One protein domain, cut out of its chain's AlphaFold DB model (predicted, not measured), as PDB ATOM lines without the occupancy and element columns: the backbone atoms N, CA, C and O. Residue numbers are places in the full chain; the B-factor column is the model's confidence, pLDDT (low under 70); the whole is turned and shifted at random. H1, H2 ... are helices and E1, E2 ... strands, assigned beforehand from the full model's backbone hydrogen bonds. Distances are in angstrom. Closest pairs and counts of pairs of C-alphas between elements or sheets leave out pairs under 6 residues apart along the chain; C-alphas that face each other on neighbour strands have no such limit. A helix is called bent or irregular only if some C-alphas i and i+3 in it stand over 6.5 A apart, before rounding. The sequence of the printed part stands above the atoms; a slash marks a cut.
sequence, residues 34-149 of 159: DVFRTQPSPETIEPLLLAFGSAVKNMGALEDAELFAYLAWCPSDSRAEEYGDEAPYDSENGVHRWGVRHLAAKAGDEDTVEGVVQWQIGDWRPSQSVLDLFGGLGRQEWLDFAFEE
ATOM      1  N   ASP A  34     -30.415  21.405 -32.578       56.84
ATOM      2  CA  ASP A  34     -29.458  21.065 -33.627       56.84
ATOM      3  C   ASP A  34     -28.947  22.331 -34.330       56.84
ATOM      4  O   ASP A  34     -29.639  22.947 -35.150       56.84
ATOM      5  N   VAL A  35     -27.722  22.744 -34.013       54.94
ATOM      6  CA  VAL A  35     -27.135  23.977 -34.545       54.94
ATOM      7  C   VAL A  35     -26.304  23.658 -35.775       54.94
ATOM      8  O   VAL A  35     -25.146  24.048 -35.896       54.94
ATOM      9  N   PHE A  36     -26.902  22.964 -36.744       57.06
ATOM     10  CA  PHE A  36     -26.252  22.755 -38.031       57.06
ATOM     11  C   PHE A  36     -27.216  22.870 -39.212       57.06
ATOM     12  O   PHE A  36     -28.353  22.402 -39.200       57.06
ATOM     13  N   ARG A  37     -26.741  23.530 -40.272       59.16
ATOM     14  CA  ARG A  37     -27.403  23.561 -41.580       59.16
ATOM     15  C   ARG A  37     -26.637  22.637 -42.510       59.16
ATOM     16  O   ARG A  37     -25.461  22.870 -42.760       59.16
ATOM     17  N   THR A  38     -27.315  21.634 -43.056       61.91
ATOM     18  CA  THR A  38     -26.746  20.716 -44.055       61.91
ATOM     19  C   THR A  38     -26.584  21.375 -45.427       61.91
ATOM     20  O   THR A  38     -25.707  20.994 -46.194       61.91
ATOM     21  N   GLN A  39     -27.397  22.396 -45.731       71.94
ATOM     22  CA  GLN A  39     -27.337  23.142 -46.985       71.94
ATOM     23  C   GLN A  39     -27.604  24.645 -46.765       71.94
ATOM     24  O   GLN A  39     -28.519  25.010 -46.018       71.94
ATOM     25  N   PRO A  40     -26.849  25.547 -47.420       80.38
ATOM     26  CA  PRO A  40     -27.148  26.977 -47.428       80.38
ATOM     27  C   PRO A  40     -28.498  27.279 -48.099       80.38
ATOM     28  O   PRO A  40     -28.819  26.687 -49.127       80.38
ATOM     29  N   SER A  41     -29.258  28.248 -47.569       87.81
ATOM     30  CA  SER A  41     -30.477  28.758 -48.223       87.81
ATOM     31  C   SER A  41     -30.107  29.711 -49.371       87.81
ATOM     32  O   SER A  41     -29.583  30.798 -49.088       87.81
ATOM     33  N   PRO A  42     -30.381  29.366 -50.648       90.12
ATOM     34  CA  PRO A  42     -30.001  30.208 -51.784       90.12
ATOM     35  C   PRO A  42     -30.669  31.586 -51.745       90.12
ATOM     36  O   PRO A  42     -30.014  32.594 -51.993       90.12
ATOM     37  N   GLU A  43     -31.937  31.649 -51.329       92.31
ATOM     38  CA  GLU A  43     -32.715  32.894 -51.225       92.31
ATOM     39  C   GLU A  43     -32.092  33.915 -50.264       92.31
ATOM     40  O   GLU A  43     -32.305  35.116 -50.399       92.31
ATOM     41  N   THR A  44     -31.314  33.442 -49.288       90.44
ATOM     42  CA  THR A  44     -30.620  34.298 -48.318       90.44
ATOM     43  C   THR A  44     -29.169  34.558 -48.717       90.44
ATOM     44  O   THR A  44     -28.684  35.681 -48.597       90.44
ATOM     45  N   ILE A  45     -28.462  33.528 -49.179       92.25
ATOM     46  CA  ILE A  45     -27.015  33.583 -49.405       92.25
ATOM     47  C   ILE A  45     -26.658  34.197 -50.757       92.25
ATOM     48  O   ILE A  45     -25.709  34.978 -50.833       92.25
ATOM     49  N   GLU A  46     -27.401  33.902 -51.823       95.31
ATOM     50  CA  GLU A  46     -27.063  34.420 -53.152       95.31
ATOM     51  C   GLU A  46     -27.143  35.949 -53.242       95.31
ATOM     52  O   GLU A  46     -26.205  36.540 -53.780       95.31
ATOM     53  N   PRO A  47     -28.154  36.636 -52.667       97.31
ATOM     54  CA  PRO A  47     -28.154  38.096 -52.625       97.31
ATOM     55  C   PRO A  47     -26.913  38.684 -51.938       97.31
ATOM     56  O   PRO A  47     -26.377  39.692 -52.400       97.31
ATOM     57  N   LEU A  48     -26.417  38.042 -50.871       96.12
ATOM     58  CA  LEU A  48     -25.196  38.462 -50.176       96.12
ATOM     59  C   LEU A  48     -23.952  38.261 -51.049       96.12
ATOM     60  O   LEU A  48     -23.122  39.164 -51.146       96.12
ATOM     61  N   LEU A  49     -23.843  37.113 -51.726       96.69
ATOM     62  CA  LEU A  49     -22.747  36.829 -52.657       96.69
ATOM     63  C   LEU A  49     -22.737  37.812 -53.833       96.69
ATOM     64  O   LEU A  49     -21.677  38.320 -54.194       96.69
ATOM     65  N   LEU A  50     -23.904  38.125 -54.402       97.50
ATOM     66  CA  LEU A  50     -24.037  39.097 -55.490       97.50
ATOM     67  C   LEU A  50     -23.615  40.499 -55.051       97.50
ATOM     68  O   LEU A  50     -22.885  41.178 -55.776       97.50
ATOM     69  N   ALA A  51     -24.047  40.934 -53.865       97.62
ATOM     70  CA  ALA A  51     -23.658  42.225 -53.309       97.62
ATOM     71  C   ALA A  51     -22.145  42.294 -53.052       97.62
ATOM     72  O   ALA A  51     -21.502  43.266 -53.452       97.62
ATOM     73  N   PHE A  52     -21.565  41.248 -52.456       97.12
ATOM     74  CA  PHE A  52     -20.126  41.150 -52.222       97.12
ATOM     75  C   PHE A  52     -19.330  41.177 -53.532       97.12
ATOM     76  O   PHE A  52     -18.470  42.040 -53.701       97.12
ATOM     77  N   GLY A  53     -19.654  40.308 -54.495       95.81
ATOM     78  CA  GLY A  53     -18.972  40.265 -55.792       95.81
ATOM     79  C   GLY A  53     -19.084  41.590 -56.553       95.81
ATOM     80  O   GLY A  53     -18.113  42.059 -57.143       95.81
ATOM     81  N   SER A  54     -20.242  42.254 -56.471       96.12
ATOM     82  CA  SER A  54     -20.445  43.580 -57.063       96.12
ATOM     83  C   SER A  54     -19.601  44.655 -56.379       96.12
ATOM     84  O   SER A  54     -19.065  45.528 -57.058       96.12
ATOM     85  N   ALA A  55     -19.461  44.612 -55.053       96.06
ATOM     86  CA  ALA A  55     -18.606  45.541 -54.321       96.06
ATOM     87  C   ALA A  55     -17.133  45.344 -54.701       96.06
ATOM     88  O   ALA A  55     -16.481  46.302 -55.110       96.06
ATOM     89  N   VAL A  56     -16.649  44.098 -54.667       94.25
ATOM     90  CA  VAL A  56     -15.278  43.725 -55.048       94.25
ATOM     91  C   VAL A  56     -14.951  44.202 -56.464       94.25
ATOM     92  O   VAL A  56     -13.944  44.875 -56.666       94.25
ATOM     93  N   LYS A  57     -15.847  43.961 -57.432       91.81
ATOM     94  CA  LYS A  57     -15.683  44.405 -58.826       91.81
ATOM     95  C   LYS A  57     -15.451  45.913 -58.965       91.81
ATOM     96  O   LYS A  57     -14.752  46.348 -59.875       91.81
ATOM     97  N   ASN A  58     -16.067  46.711 -58.096       92.88
ATOM     98  CA  ASN A  58     -15.994  48.171 -58.143       92.88
ATOM     99  C   ASN A  58     -14.855  48.751 -57.285       92.88
ATOM    100  O   ASN A  58     -14.615  49.957 -57.326       92.88
ATOM    101  N   MET A  59     -14.138  47.922 -56.524       92.06
ATOM    102  CA  MET A  59     -13.041  48.335 -55.648       92.06
ATOM    103  C   MET A  59     -11.689  47.916 -56.240       92.06
ATOM    104  O   MET A  59     -11.042  47.000 -55.753       92.06
ATOM    105  N   GLY A  60     -11.222  48.614 -57.279       84.06
ATOM    106  CA  GLY A  60     -10.006  48.229 -58.021       84.06
ATOM    107  C   GLY A  60      -8.685  48.240 -57.231       84.06
ATOM    108  O   GLY A  60      -7.699  47.693 -57.708       84.06
ATOM    109  N   ALA A  61      -8.651  48.844 -56.040       88.12
ATOM    110  CA  ALA A  61      -7.492  48.813 -55.139       88.12
ATOM    111  C   ALA A  61      -7.535  47.647 -54.127       88.12
ATOM    112  O   ALA A  61      -6.637  47.517 -53.300       88.12
ATOM    113  N   LEU A  62      -8.601  46.843 -54.135       90.38
ATOM    114  CA  LEU A  62      -8.819  45.772 -53.171       90.38
ATOM    115  C   LEU A  62      -7.983  44.546 -53.538       90.38
ATOM    116  O   LEU A  62      -8.300  43.855 -54.500       90.38
ATOM    117  N   GLU A  63      -6.940  44.264 -52.758       92.06
ATOM    118  CA  GLU A  63      -6.031  43.139 -53.020       92.06
ATOM    119  C   GLU A  63      -6.539  41.792 -52.495       92.06
ATOM    120  O   GLU A  63      -6.306  40.757 -53.113       92.06
ATOM    121  N   ASP A  64      -7.215  41.794 -51.348       94.38
ATOM    122  CA  ASP A  64      -7.689  40.599 -50.651       94.38
ATOM    123  C   ASP A  64      -9.005  40.935 -49.950       94.38
ATOM    124  O   ASP A  64      -9.087  41.911 -49.201       94.38
ATOM    125  N   ALA A  65     -10.045  40.152 -50.216       95.06
ATOM    126  CA  ALA A  65     -11.345  40.323 -49.590       95.06
ATOM    127  C   ALA A  65     -12.059  38.993 -49.439       95.06
ATOM    128  O   ALA A  65     -11.982  38.130 -50.305       95.06
ATOM    129  N   GLU A  66     -12.819  38.847 -48.366       95.19
ATOM    130  CA  GLU A  66     -13.490  37.597 -48.044       95.19
ATOM    131  C   GLU A  66     -14.865  37.839 -47.433       95.19
ATOM    132  O   GLU A  66     -15.050  38.737 -46.613       95.19
ATOM    133  N   LEU A  67     -15.822  37.000 -47.829       94.88
ATOM    134  CA  LEU A  67     -17.115  36.847 -47.182       94.88
ATOM    135  C   LEU A  67     -17.195  35.406 -46.688       94.88
ATOM    136  O   LEU A  67     -17.227  34.477 -47.494       94.88
ATOM    137  N   PHE A  68     -17.203  35.217 -45.370       92.19
ATOM    138  CA  PHE A  68     -17.165  33.889 -44.771       92.19
ATOM    139  C   PHE A  68     -17.941  33.816 -43.457       92.19
ATOM    140  O   PHE A  68     -18.194  34.827 -42.801       92.19
ATOM    141  N   ALA A  69     -18.271  32.593 -43.062       87.69
ATOM    142  CA  ALA A  69     -18.786  32.229 -41.755       87.69
ATOM    143  C   ALA A  69     -18.086  30.953 -41.273       87.69
ATOM    144  O   ALA A  69     -17.707  30.102 -42.077       87.69
ATOM    145  N   TYR A  70     -17.919  30.809 -39.960       85.12
ATOM    146  CA  TYR A  70     -17.524  29.529 -39.379       85.12
ATOM    147  C   TYR A  70     -18.776  28.694 -39.120       85.12
ATOM    148  O   TYR A  70     -19.705  29.160 -38.461       85.12
ATOM    149  N   LEU A  71     -18.781  27.473 -39.639       80.44
ATOM    150  CA  LEU A  71     -19.769  26.446 -39.357       80.44
ATOM    151  C   LEU A  71     -19.177  25.500 -38.316       80.44
ATOM    152  O   LEU A  71     -18.018  25.117 -38.430       80.44
ATOM    153  N   ALA A  72     -19.957  25.144 -37.305       76.25
ATOM    154  CA  ALA A  72     -19.608  24.102 -36.348       76.25
ATOM    155  C   ALA A  72     -20.597  22.950 -36.520       76.25
ATOM    156  O   ALA A  72     -21.755  23.183 -36.877       76.25
ATOM    157  N   TRP A  73     -20.132  21.726 -36.292       74.50
ATOM    158  CA  TRP A  73     -21.007  20.564 -36.210       74.50
ATOM    159  C   TRP A  73     -21.249  20.262 -34.736       74.50
ATOM    160  O   TRP A  73     -20.341  19.851 -34.026       74.50
ATOM    161  N   CYS A  74     -22.461  20.554 -34.276       73.56
ATOM    162  CA  CYS A  74     -22.896  20.341 -32.901       73.56
ATOM    163  C   CYS A  74     -24.344  19.824 -32.968       73.56
ATOM    164  O   CYS A  74     -25.288  20.620 -32.903       73.56
ATOM    165  N   PRO A  75     -24.524  18.534 -33.302       72.19
ATOM    166  CA  PRO A  75     -25.829  17.882 -33.208       72.19
ATOM    167  C   PRO A  75     -26.245  17.737 -31.738       72.19
ATOM    168  O   PRO A  75     -25.394  17.820 -30.855       72.19
ATOM    169  N   SER A  76     -27.526  17.471 -31.482       72.88
ATOM    170  CA  SER A  76     -27.933  16.926 -30.179       72.88
ATOM    171  C   SER A  76     -27.352  15.524 -29.966       72.88
ATOM    172  O   SER A  76     -27.054  14.825 -30.940       72.88
ATOM    173  N   ASP A  77     -27.255  15.075 -28.714       74.12
ATOM    174  CA  ASP A  77     -26.722  13.746 -28.372       74.12
ATOM    175  C   ASP A  77     -27.505  12.623 -29.064       74.12
ATOM    176  O   ASP A  77     -26.930  11.777 -29.747       74.12
ATOM    177  N   SER A  78     -28.838  12.709 -29.029       75.00
ATOM    178  CA  SER A  78     -29.739  11.794 -29.746       75.00
ATOM    179  C   SER A  78     -29.446  11.691 -31.245       75.00
ATOM    180  O   SER A  78     -29.566  10.617 -31.830       75.00
ATOM    181  N   ARG A  79     -29.042  12.794 -31.885       72.12
ATOM    182  CA  ARG A  79     -28.712  12.812 -33.312       72.12
ATOM    183  C   ARG A  79     -27.274  12.392 -33.566       72.12
ATOM    184  O   ARG A  79     -27.011  11.789 -34.599       72.12
ATOM    185  N   ALA A  80     -26.350  12.692 -32.654       75.44
ATOM    186  CA  ALA A  80     -24.974  12.212 -32.709       75.44
ATOM    187  C   ALA A  80     -24.933  10.674 -32.712       75.44
ATOM    188  O   ALA A  80     -24.205  10.083 -33.511       75.44
ATOM    189  N   GLU A  81     -25.779  10.033 -31.899       76.44
ATOM    190  CA  GLU A  81     -25.941   8.575 -31.879       76.44
ATOM    191  C   GLU A  81     -26.400   7.996 -33.224       76.44
ATOM    192  O   GLU A  81     -25.935   6.922 -33.609       76.44
ATOM    193  N   GLU A  82     -27.263   8.697 -33.973       79.94
ATOM    194  CA  GLU A  82     -27.691   8.258 -35.313       79.94
ATOM    195  C   GLU A  82     -26.520   8.176 -36.298       79.94
ATOM    196  O   GLU A  82     -26.537   7.345 -37.209       79.94
ATOM    197  N   TYR A  83     -25.512   9.035 -36.129       72.62
ATOM    198  CA  TYR A  83     -24.327   9.038 -36.978       72.62
ATOM    199  C   TYR A  83     -23.285   8.001 -36.541       72.62
ATOM    200  O   TYR A  83     -22.631   7.412 -37.399       72.62
ATOM    201  N   GLY A  84     -23.114   7.758 -35.239       75.38
ATOM    202  CA  GLY A  84     -22.088   6.842 -34.727       75.38
ATOM    203  C   GLY A  84     -20.693   7.149 -35.300       75.38
ATOM    204  O   GLY A  84     -20.269   8.304 -35.333       75.38
ATOM    205  N   ASP A  85     -19.998   6.129 -35.818       73.69
ATOM    206  CA  ASP A  85     -18.692   6.281 -36.490       73.69
ATOM    207  C   ASP A  85     -18.778   7.010 -37.852       73.69
ATOM    208  O   ASP A  85     -17.756   7.392 -38.422       73.69
ATOM    209  N   GLU A  86     -19.987   7.190 -38.398       69.56
ATOM    210  CA  GLU A  86     -20.261   7.932 -39.635       69.56
ATOM    211  C   GLU A  86     -20.546   9.419 -39.376       69.56
ATOM    212  O   GLU A  86     -20.997  10.131 -40.282       69.56
ATOM    213  N   ALA A  87     -20.288   9.906 -38.154       69.62
ATOM    214  CA  ALA A  87     -20.299  11.330 -37.853       69.62
ATOM    215  C   ALA A  87     -19.489  12.058 -38.926       69.62
ATOM    216  O   ALA A  87     -18.318  11.730 -39.149       69.62
ATOM    217  N   PRO A  88     -20.095  13.028 -39.636       65.38
ATOM    218  CA  PRO A  88     -19.413  13.642 -40.757       65.38
ATOM    219  C   PRO A  88     -18.141  14.349 -40.279       65.38
ATOM    220  O   PRO A  88     -17.195  14.459 -41.059       65.38
ATOM    221  N   TYR A  89     -18.107  14.780 -39.007       70.12
ATOM    222  CA  TYR A  89     -17.062  15.600 -38.408       70.12
ATOM    223  C   TYR A  89     -16.872  15.289 -36.918       70.12
ATOM    224  O   TYR A  89     -17.765  14.756 -36.270       70.12
ATOM    225  N   ASP A  90     -15.720  15.682 -36.375       65.19
ATOM    226  CA  ASP A  90     -15.438  15.633 -34.937       65.19
ATOM    227  C   ASP A  90     -16.159  16.797 -34.220       65.19
ATOM    228  O   ASP A  90     -15.820  17.972 -34.426       65.19
ATOM    229  N   SER A  91     -17.193  16.475 -33.436       61.09
ATOM    230  CA  SER A  91     -18.062  17.433 -32.728       61.09
ATOM    231  C   SER A  91     -17.351  18.221 -31.648       61.09
ATOM    232  O   SER A  91     -17.780  19.334 -31.346       61.09
ATOM    233  N   GLU A  92     -16.295  17.675 -31.044       61.84
ATOM    234  CA  GLU A  92     -15.768  18.274 -29.821       61.84
ATOM    235  C   GLU A  92     -15.036  19.589 -30.101       61.84
ATOM    236  O   GLU A  92     -15.030  20.477 -29.250       61.84
ATOM    237  N   ASN A  93     -14.433  19.756 -31.286       62.41
ATOM    238  CA  ASN A  93     -13.584  20.921 -31.573       62.41
ATOM    239  C   ASN A  93     -13.606  21.399 -33.036       62.41
ATOM    240  O   ASN A  93     -12.946  22.379 -33.383       62.41
ATOM    241  N   GLY A  94     -14.352  20.742 -33.923       70.31
ATOM    242  CA  GLY A  94     -14.297  21.034 -35.347       70.31
ATOM    243  C   GLY A  94     -15.070  22.291 -35.767       70.31
ATOM    244  O   GLY A  94     -16.294  22.359 -35.642       70.31
ATOM    245  N   VAL A  95     -14.388  23.247 -36.409       78.88
ATOM    246  CA  VAL A  95     -15.040  24.306 -37.199       78.88
ATOM    247  C   VAL A  95     -14.620  24.260 -38.663       78.88
ATOM    248  O   VAL A  95     -13.447  24.118 -38.994       78.88
ATOM    249  N   HIS A  96     -15.572  24.455 -39.567       83.19
ATOM    250  CA  HIS A  96     -15.318  24.630 -40.989       83.19
ATOM    251  C   HIS A  96     -15.503  26.090 -41.396       83.19
ATOM    252  O   HIS A  96     -16.471  26.750 -41.014       83.19
ATOM    253  N   ARG A  97     -14.591  26.607 -42.217       86.25
ATOM    254  CA  ARG A  97     -14.709  27.947 -42.783       86.25
ATOM    255  C   ARG A  97     -15.472  27.896 -44.101       86.25
ATOM    256  O   ARG A  97     -14.918  27.479 -45.109       86.25
ATOM    257  N   TRP A  98     -16.706  28.391 -44.089       89.81
ATOM    258  CA  TRP A  98     -17.574  28.440 -45.258       89.81
ATOM    259  C   TRP A  98     -17.578  29.835 -45.887       89.81
ATOM    260  O   TRP A  98     -17.891  30.810 -45.203       89.81
ATOM    261  N   GLY A  99     -17.265  29.972 -47.174       92.81
ATOM    262  CA  GLY A  99     -17.332  31.269 -47.844       92.81
ATOM    263  C   GLY A  99     -16.561  31.390 -49.150       92.81
ATOM    264  O   GLY A  99     -16.175  30.407 -49.779       92.81
ATOM    265  N   VAL A 100     -16.339  32.639 -49.552       95.44
ATOM    266  CA  VAL A 100     -15.620  33.018 -50.770       95.44
ATOM    267  C   VAL A 100     -14.561  34.072 -50.460       95.44
ATOM    268  O   VAL A 100     -14.789  34.981 -49.656       95.44
ATOM    269  N   ARG A 101     -13.400  33.967 -51.106       95.88
ATOM    270  CA  ARG A 101     -12.298  34.929 -51.009       95.88
ATOM    271  C   ARG A 101     -11.842  35.357 -52.395       95.88
ATOM    272  O   ARG A 101     -11.598  34.524 -53.257       95.88
ATOM    273  N   HIS A 102     -11.713  36.654 -52.599       95.19
ATOM    274  CA  HIS A 102     -11.138  37.269 -53.780       95.19
ATOM    275  C   HIS A 102      -9.699  37.695 -53.490       95.19
ATOM    276  O   HIS A 102      -9.443  38.395 -52.511       95.19
ATOM    277  N   LEU A 103      -8.788  37.317 -54.379       94.56
ATOM    278  CA  LEU A 103      -7.398  37.744 -54.411       94.56
ATOM    279  C   LEU A 103      -7.153  38.450 -55.742       94.56
ATOM    280  O   LEU A 103      -7.296  37.844 -56.804       94.56
ATOM    281  N   ALA A 104      -6.801  39.730 -55.694       90.69
ATOM    282  CA  ALA A 104      -6.565  40.511 -56.897       90.69
ATOM    283  C   ALA A 104      -5.331  40.028 -57.656       90.69
ATOM    284  O   ALA A 104      -4.371  39.502 -57.082       90.69
ATOM    285  N   ALA A 105      -5.350  40.288 -58.960       85.38
ATOM    286  CA  ALA A 105      -4.187  40.123 -59.808       85.38
ATOM    287  C   ALA A 105      -3.021  40.970 -59.281       85.38
ATOM    288  O   ALA A 105      -3.190  42.154 -58.976       85.38
ATOM    289  N   LYS A 106      -1.827  40.381 -59.211       77.44
ATOM    290  CA  LYS A 106      -0.599  41.116 -58.891       77.44
ATOM    291  C   LYS A 106       0.206  41.295 -60.167       77.44
ATOM    292  O   LYS A 106       0.617  40.320 -60.793       77.44
ATOM    293  N   ALA A 107       0.424  42.551 -60.546       64.50
ATOM    294  CA  ALA A 107       1.374  42.889 -61.592       64.50
ATOM    295  C   ALA A 107       2.790  42.747 -61.014       64.50
ATOM    296  O   ALA A 107       3.201  43.554 -60.179       64.50
ATOM    297  N   GLY A 108       3.497  41.684 -61.399       59.12
ATOM    298  CA  GLY A 108       4.933  41.543 -61.176       59.12
ATOM    299  C   GLY A 108       5.730  42.009 -62.396       59.12
ATOM    300  O   GLY A 108       5.179  42.123 -63.489       59.12
ATOM    301  N   ASP A 109       7.030  42.247 -62.209       58.00
ATOM    302  CA  ASP A 109       7.943  42.719 -63.266       58.00
ATOM    303  C   ASP A 109       8.121  41.726 -64.435       58.00
ATOM    304  O   ASP A 109       8.508  42.145 -65.524       58.00
ATOM    305  N   GLU A 110       7.823  40.432 -64.250       61.00
ATOM    306  CA  GLU A 110       8.026  39.404 -65.291       61.00
ATOM    307  C   GLU A 110       6.791  38.548 -65.618       61.00
ATOM    308  O   GLU A 110       6.751  37.979 -66.704       61.00
ATOM    309  N   ASP A 111       5.754  38.514 -64.772       62.69
ATOM    310  CA  ASP A 111       4.499  37.807 -65.058       62.69
ATOM    311  C   ASP A 111       3.308  38.510 -64.385       62.69
ATOM    312  O   ASP A 111       3.341  38.862 -63.201       62.69
ATOM    313  N   THR A 112       2.226  38.714 -65.143       66.00
ATOM    314  CA  THR A 112       0.946  39.164 -64.574       66.00
ATOM    315  C   THR A 112       0.268  37.959 -63.938       66.00
ATOM    316  O   THR A 112      -0.196  37.066 -64.644       66.00
ATOM    317  N   VAL A 113       0.203  37.918 -62.607       73.00
ATOM    318  CA  VAL A 113      -0.553  36.879 -61.901       73.00
ATOM    319  C   VAL A 113      -2.029  37.229 -62.015       73.00
ATOM    320  O   VAL A 113      -2.440  38.279 -61.527       73.00
ATOM    321  N   GLU A 114      -2.823  36.379 -62.668       82.12
ATOM    322  CA  GLU A 114      -4.277  36.554 -62.750       82.12
ATOM    323  C   GLU A 114      -4.919  36.556 -61.353       82.12
ATOM    324  O   GLU A 114      -4.458  35.874 -60.437       82.12
ATOM    325  N   GLY A 115      -6.006  37.318 -61.194       89.50
ATOM    326  CA  GLY A 115      -6.800  37.299 -59.968       89.50
ATOM    327  C   GLY A 115      -7.414  35.920 -59.728       89.50
ATOM    328  O   GLY A 115      -7.681  35.170 -60.672       89.50
ATOM    329  N   VAL A 116      -7.652  35.579 -58.464       95.50
ATOM    330  CA  VAL A 116      -8.180  34.275 -58.047       95.50
ATOM    331  C   VAL A 116      -9.393  34.468 -57.145       95.50
ATOM    332  O   VAL A 116      -9.379  35.284 -56.225       95.50
ATOM    333  N   VAL A 117     -10.440  33.684 -57.386       96.31
ATOM    334  CA  VAL A 117     -11.597  33.560 -56.495       96.31
ATOM    335  C   VAL A 117     -11.582  32.166 -55.886       96.31
ATOM    336  O   VAL A 117     -11.761  31.179 -56.594       96.31
ATOM    337  N   GLN A 118     -11.372  32.096 -54.577       96.44
ATOM    338  CA  GLN A 118     -11.321  30.858 -53.809       96.44
ATOM    339  C   GLN A 118     -12.677  30.583 -53.157       96.44
ATOM    340  O   GLN A 118     -13.187  31.415 -52.404       96.44
ATOM    341  N   TRP A 119     -13.235  29.406 -53.413       95.38
ATOM    342  CA  TRP A 119     -14.501  28.934 -52.860       95.38
ATOM    343  C   TRP A 119     -14.255  27.861 -51.807       95.38
ATOM    344  O   TRP A 119     -13.652  26.834 -52.098       95.38
ATOM    345  N   GLN A 120     -14.770  28.082 -50.603       92.50
ATOM    346  CA  GLN A 120     -14.767  27.134 -49.488       92.50
ATOM    347  C   GLN A 120     -16.218  26.848 -49.113       92.50
ATOM    348  O   GLN A 120     -16.712  27.360 -48.121       92.50
ATOM    349  N   ILE A 121     -16.964  26.150 -49.970       89.38
ATOM    350  CA  ILE A 121     -18.424  26.002 -49.796       89.38
ATOM    351  C   ILE A 121     -18.917  24.550 -49.838       89.38
ATOM    352  O   ILE A 121     -20.126  24.315 -49.860       89.38
ATOM    353  N   GLY A 122     -17.991  23.586 -49.823       86.94
ATOM    354  CA  GLY A 122     -18.290  22.156 -49.906       86.94
ATOM    355  C   GLY A 122     -18.915  21.764 -51.239       86.94
ATOM    356  O   GLY A 122     -18.532  22.286 -52.287       86.94
ATOM    357  N   ASP A 123     -19.894  20.863 -51.201       85.88
ATOM    358  CA  ASP A 123     -20.604  20.369 -52.391       85.88
ATOM    359  C   ASP A 123     -21.675  21.333 -52.911       85.88
ATOM    360  O   ASP A 123     -22.150  21.202 -54.041       85.88
ATOM    361  N   TRP A 124     -22.048  22.340 -52.119       87.94
ATOM    362  CA  TRP A 124     -23.011  23.342 -52.553       87.94
ATOM    363  C   TRP A 124     -22.455  24.172 -53.719       87.94
ATOM    364  O   TRP A 124     -21.260  24.471 -53.780       87.94
ATOM    365  N   ARG A 125     -23.314  24.559 -54.667       91.19
ATOM    366  CA  ARG A 125     -22.947  25.400 -55.814       91.19
ATOM    367  C   ARG A 125     -23.922  26.576 -55.947       91.19
ATOM    368  O   ARG A 125     -25.129  26.336 -55.894       91.19
ATOM    369  N   PRO A 126     -23.430  27.817 -56.135       93.06
ATOM    370  CA  PRO A 126     -24.280  28.972 -56.404       93.06
ATOM    371  C   PRO A 126     -24.988  28.861 -57.757       93.06
ATOM    372  O   PRO A 126     -24.532  28.144 -58.651       93.06
ATOM    373  N   SER A 127     -26.046  29.649 -57.947       95.25
ATOM    374  CA  SER A 127     -26.661  29.832 -59.260       95.25
ATOM    375  C   SER A 127     -25.691  30.395 -60.306       95.25
ATOM    376  O   SER A 127     -24.695  31.059 -59.997       95.25
ATOM    377  N   GLN A 128     -26.019  30.175 -61.584       96.06
ATOM    378  CA  GLN A 128     -25.206  30.645 -62.710       96.06
ATOM    379  C   GLN A 128     -24.985  32.162 -62.673       96.06
ATOM    380  O   GLN A 128     -23.885  32.623 -62.943       96.06
ATOM    381  N   SER A 129     -25.990  32.936 -62.255       95.81
ATOM    382  CA  SER A 129     -25.889  34.392 -62.121       95.81
ATOM    383  C   SER A 129     -24.785  34.820 -61.149       95.81
ATOM    384  O   SER A 129     -24.083  35.800 -61.394       95.81
ATOM    385  N   VAL A 130     -24.624  34.086 -60.042       96.50
ATOM    386  CA  VAL A 130     -23.530  34.310 -59.091       96.50
ATOM    387  C   VAL A 130     -22.210  33.893 -59.736       96.50
ATOM    388  O   VAL A 130     -21.266  34.677 -59.746       96.50
ATOM    389  N   LEU A 131     -22.141  32.699 -60.329       95.75
ATOM    390  CA  LEU A 131     -20.916  32.202 -60.962       95.75
ATOM    391  C   LEU A 131     -20.404  33.127 -62.075       95.75
ATOM    392  O   LEU A 131     -19.207  33.390 -62.131       95.75
ATOM    393  N   ASP A 132     -21.288  33.678 -62.906       96.06
ATOM    394  CA  ASP A 132     -20.936  34.615 -63.978       96.06
ATOM    395  C   ASP A 132     -20.331  35.913 -63.423       96.06
ATOM    396  O   ASP A 132     -19.356  36.439 -63.968       96.06
ATOM    397  N   LEU A 133     -20.875  36.422 -62.310       96.25
ATOM    398  CA  LEU A 133     -20.349  37.614 -61.647       96.25
ATOM    399  C   LEU A 133     -18.918  37.389 -61.147       96.25
ATOM    400  O   LEU A 133     -18.045  38.219 -61.403       96.25
ATOM    401  N   PHE A 134     -18.675  36.274 -60.454       95.44
ATOM    402  CA  PHE A 134     -17.353  35.950 -59.914       95.44
ATOM    403  C   PHE A 134     -16.372  35.472 -60.987       95.44
ATOM    404  O   PHE A 134     -15.175  35.718 -60.854       95.44
ATOM    405  N   GLY A 135     -16.853  34.866 -62.074       93.56
ATOM    406  CA  GLY A 135     -16.041  34.492 -63.232       93.56
ATOM    407  C   GLY A 135     -15.354  35.693 -63.881       93.56
ATOM    408  O   GLY A 135     -14.243  35.572 -64.387       93.56
ATOM    409  N   GLY A 136     -15.967  36.878 -63.797       90.75
ATOM    410  CA  GLY A 136     -15.358  38.133 -64.240       90.75
ATOM    411  C   GLY A 136     -14.293  38.711 -63.300       90.75
ATOM    412  O   GLY A 136     -13.654  39.692 -63.674       90.75
ATOM    413  N   LEU A 137     -14.118  38.159 -62.093       91.12
ATOM    414  CA  LEU A 137     -13.146  38.642 -61.102       91.12
ATOM    415  C   LEU A 137     -11.807  37.899 -61.164       91.12
ATOM    416  O   LEU A 137     -10.797  38.427 -60.708       91.12
ATOM    417  N   GLY A 138     -11.779  36.687 -61.717       91.81
ATOM    418  CA  GLY A 138     -10.557  35.897 -61.797       91.81
ATOM    419  C   GLY A 138     -10.794  34.407 -62.002       91.81
ATOM    420  O   GLY A 138     -11.925  33.939 -62.169       91.81
ATOM    421  N   ARG A 139      -9.704  33.640 -61.957       94.75
ATOM    422  CA  ARG A 139      -9.741  32.179 -62.023       94.75
ATOM    423  C   ARG A 139     -10.467  31.620 -60.802       94.75
ATOM    424  O   ARG A 139     -10.148  31.975 -59.670       94.75
ATOM    425  N   GLN A 140     -11.405  30.709 -61.033       95.25
ATOM    426  CA  GLN A 140     -12.147  30.047 -59.961       95.25
ATOM    427  C   GLN A 140     -11.327  28.883 -59.392       95.25
ATOM    428  O   GLN A 140     -10.904  27.996 -60.133       95.25
ATOM    429  N   GLU A 141     -11.117  28.882 -58.082       95.69
ATOM    430  CA  GLU A 141     -10.445  27.828 -57.328       95.69
ATOM    431  C   GLU A 141     -11.419  27.270 -56.287       95.69
ATOM    432  O   GLU A 141     -11.969  28.016 -55.480       95.69
ATOM    433  N   TRP A 142     -11.650  25.960 -56.314       95.25
ATOM    434  CA  TRP A 142     -12.530  25.273 -55.372       95.25
ATOM    435  C   TRP A 142     -11.656  24.557 -54.360       95.25
ATOM    436  O   TRP A 142     -10.918  23.645 -54.723       95.25
ATOM    437  N   LEU A 143     -11.697  25.024 -53.120       92.56
ATOM    438  CA  LEU A 143     -10.915  24.456 -52.039       92.56
ATOM    439  C   LEU A 143     -11.676  23.302 -51.401       92.56
ATOM    440  O   LEU A 143     -12.908  23.315 -51.323       92.56
ATOM    441  N   ASP A 144     -10.912  22.330 -50.915       85.69
ATOM    442  CA  ASP A 144     -11.467  21.187 -50.215       85.69
ATOM    443  C   ASP A 144     -12.197  21.626 -48.950       85.69
ATOM    444  O   ASP A 144     -11.835  22.581 -48.248       85.69
ATOM    445  N   PHE A 145     -13.251  20.884 -48.655       77.81
ATOM    446  CA  PHE A 145     -13.986  21.037 -47.426       77.81
ATOM    447  C   PHE A 145     -13.197  20.351 -46.302       77.81
ATOM    448  O   PHE A 145     -13.157  19.127 -46.215       77.81
ATOM    449  N   ALA A 146     -12.530  21.150 -45.468       77.88
ATOM    450  CA  ALA A 146     -11.726  20.670 -44.349       77.88
ATOM    451  C   ALA A 146     -12.157  21.336 -43.039       77.88
ATOM    452  O   ALA A 146     -12.452  22.535 -43.005       77.88
ATOM    453  N   PHE A 147     -12.187  20.548 -41.971       76.69
ATOM    454  CA  PHE A 147     -12.401  21.032 -40.616       76.69
ATOM    455  C   PHE A 147     -11.075  21.485 -39.998       76.69
ATOM    456  O   PHE A 147     -10.019  20.907 -40.249       76.69
ATOM    457  N   GLU A 148     -11.137  22.547 -39.206       76.94
ATOM    458  CA  GLU A 148     -10.024  23.081 -38.433       76.94
ATOM    459  C   GLU A 148     -10.342  22.939 -36.942       76.94
ATOM    460  O   GLU A 148     -11.481  23.157 -36.531       76.94
ATOM    461  N   GLU A 149      -9.332  22.617 -36.128       69.75
ATOM    462  CA  GLU A 149      -9.485  22.468 -34.669       69.75
ATOM    463  C   GLU A 149      -9.913  23.771 -33.975       69.75
ATOM    464  O   GLU A 149     -10.463  23.748 -32.881       69.75
TER     465      GLU A 149
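This is residues 34 to 149 of the 159 residues of an uncharacterized protein of Verticillium alfalfae (strain VaMs.102 / ATCC MYA-4576 / FGSC 10136) (UniProt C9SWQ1). A narrow sheet of four strands has the long helix H1 lying along one face, with the short helix H3 beside H1. The irregular helix H2 lies off one end of this body, while beyond the other end residues 107 to 112 of the E2 to E3 link stick out as a free loop. The 116 printed residues hold three named helices and four named strands, in the order H1, E1, H2, E2, E3, H3, E4; the sheet is mixed, in the order E1, E2, E3, E4, and the class is mixed, helices and strands. The whole is loose and elongated, with a radius of gyration of the C-alphas of 17.0 A and spans of 57 by 32 by 19 A.

H1, residues 42 to 58, begins with C-alpha 42 at (-30.001, 30.208, -51.784) and is 23.6 A long; it is neither bent nor irregular, but only just: C-alphas 44 and 47 are 6.2 A apart. E1, residues 64 to 72, is 24.9 A long. H2, residues 77 to 86, is 14.2 A long and irregular: C-alphas 82 and 85 are 9.3 A apart. E2, residues 95 to 103, is 23.1 A long and bends by 59 degrees at residue 99. E3 is residues 116 to 120, 12.9 A; H3 is residues 128 to 135, 10.0 A; E4 is residues 139 to 142, 10.0 A, and ends with C-alpha 142 at (-12.530, 25.273, -55.372).

E1 and E2 are antiparallel at 168 degrees, with N 67 and O 100 2.9 A apart, within hydrogen-bond range. E2 and E3 form an antiparallel hairpin, with N 101 and O 118 at 2.9 A. E3 and E4 are parallel at 18 degrees, with N 119 and O 141 at 2.8 A. E3, H3 and E4 make a strand-helix-strand unit, two parallel neighbour strands with a helix between, its crossover right-handed. H1 is on the sheet at a height over the sheet of 9.9 A, over E1 and E2, in two layers, helix on sheet; it runs along the strands, at 18 degrees to E2 on the local plane. Its closest C-alphas to E1 are those of Phe 52 and Leu 67, 7.3 A. H1 and H3 touch, the closest C-alphas being those of Leu 50 and Val 130, 6.0 A, at a shallow tilt of 29 degrees, the same way. H3 only grazes the sheet, with its residues 131 to 135. H2 is not on the sheet and is apart from H1 and H3. Every O i to N i+4 pair is within hydrogen-bond range in H3, but 11 of 13 in H1 and 3 of 6 in H2.

The C-alphas farthest apart, of Ser 78 and Asp 109, are 59.2 A apart. The printed part has no cut, and the E2 to E3 link, 12 residues, is long. Residues 147 to 148 pair antiparallel with residues 95 to 96 of E2. Mean pLDDT of the printed part is 83.8; residues 34 to 38, 86 to 88, 90 to 93, 107 to 112 and 149 are under 70.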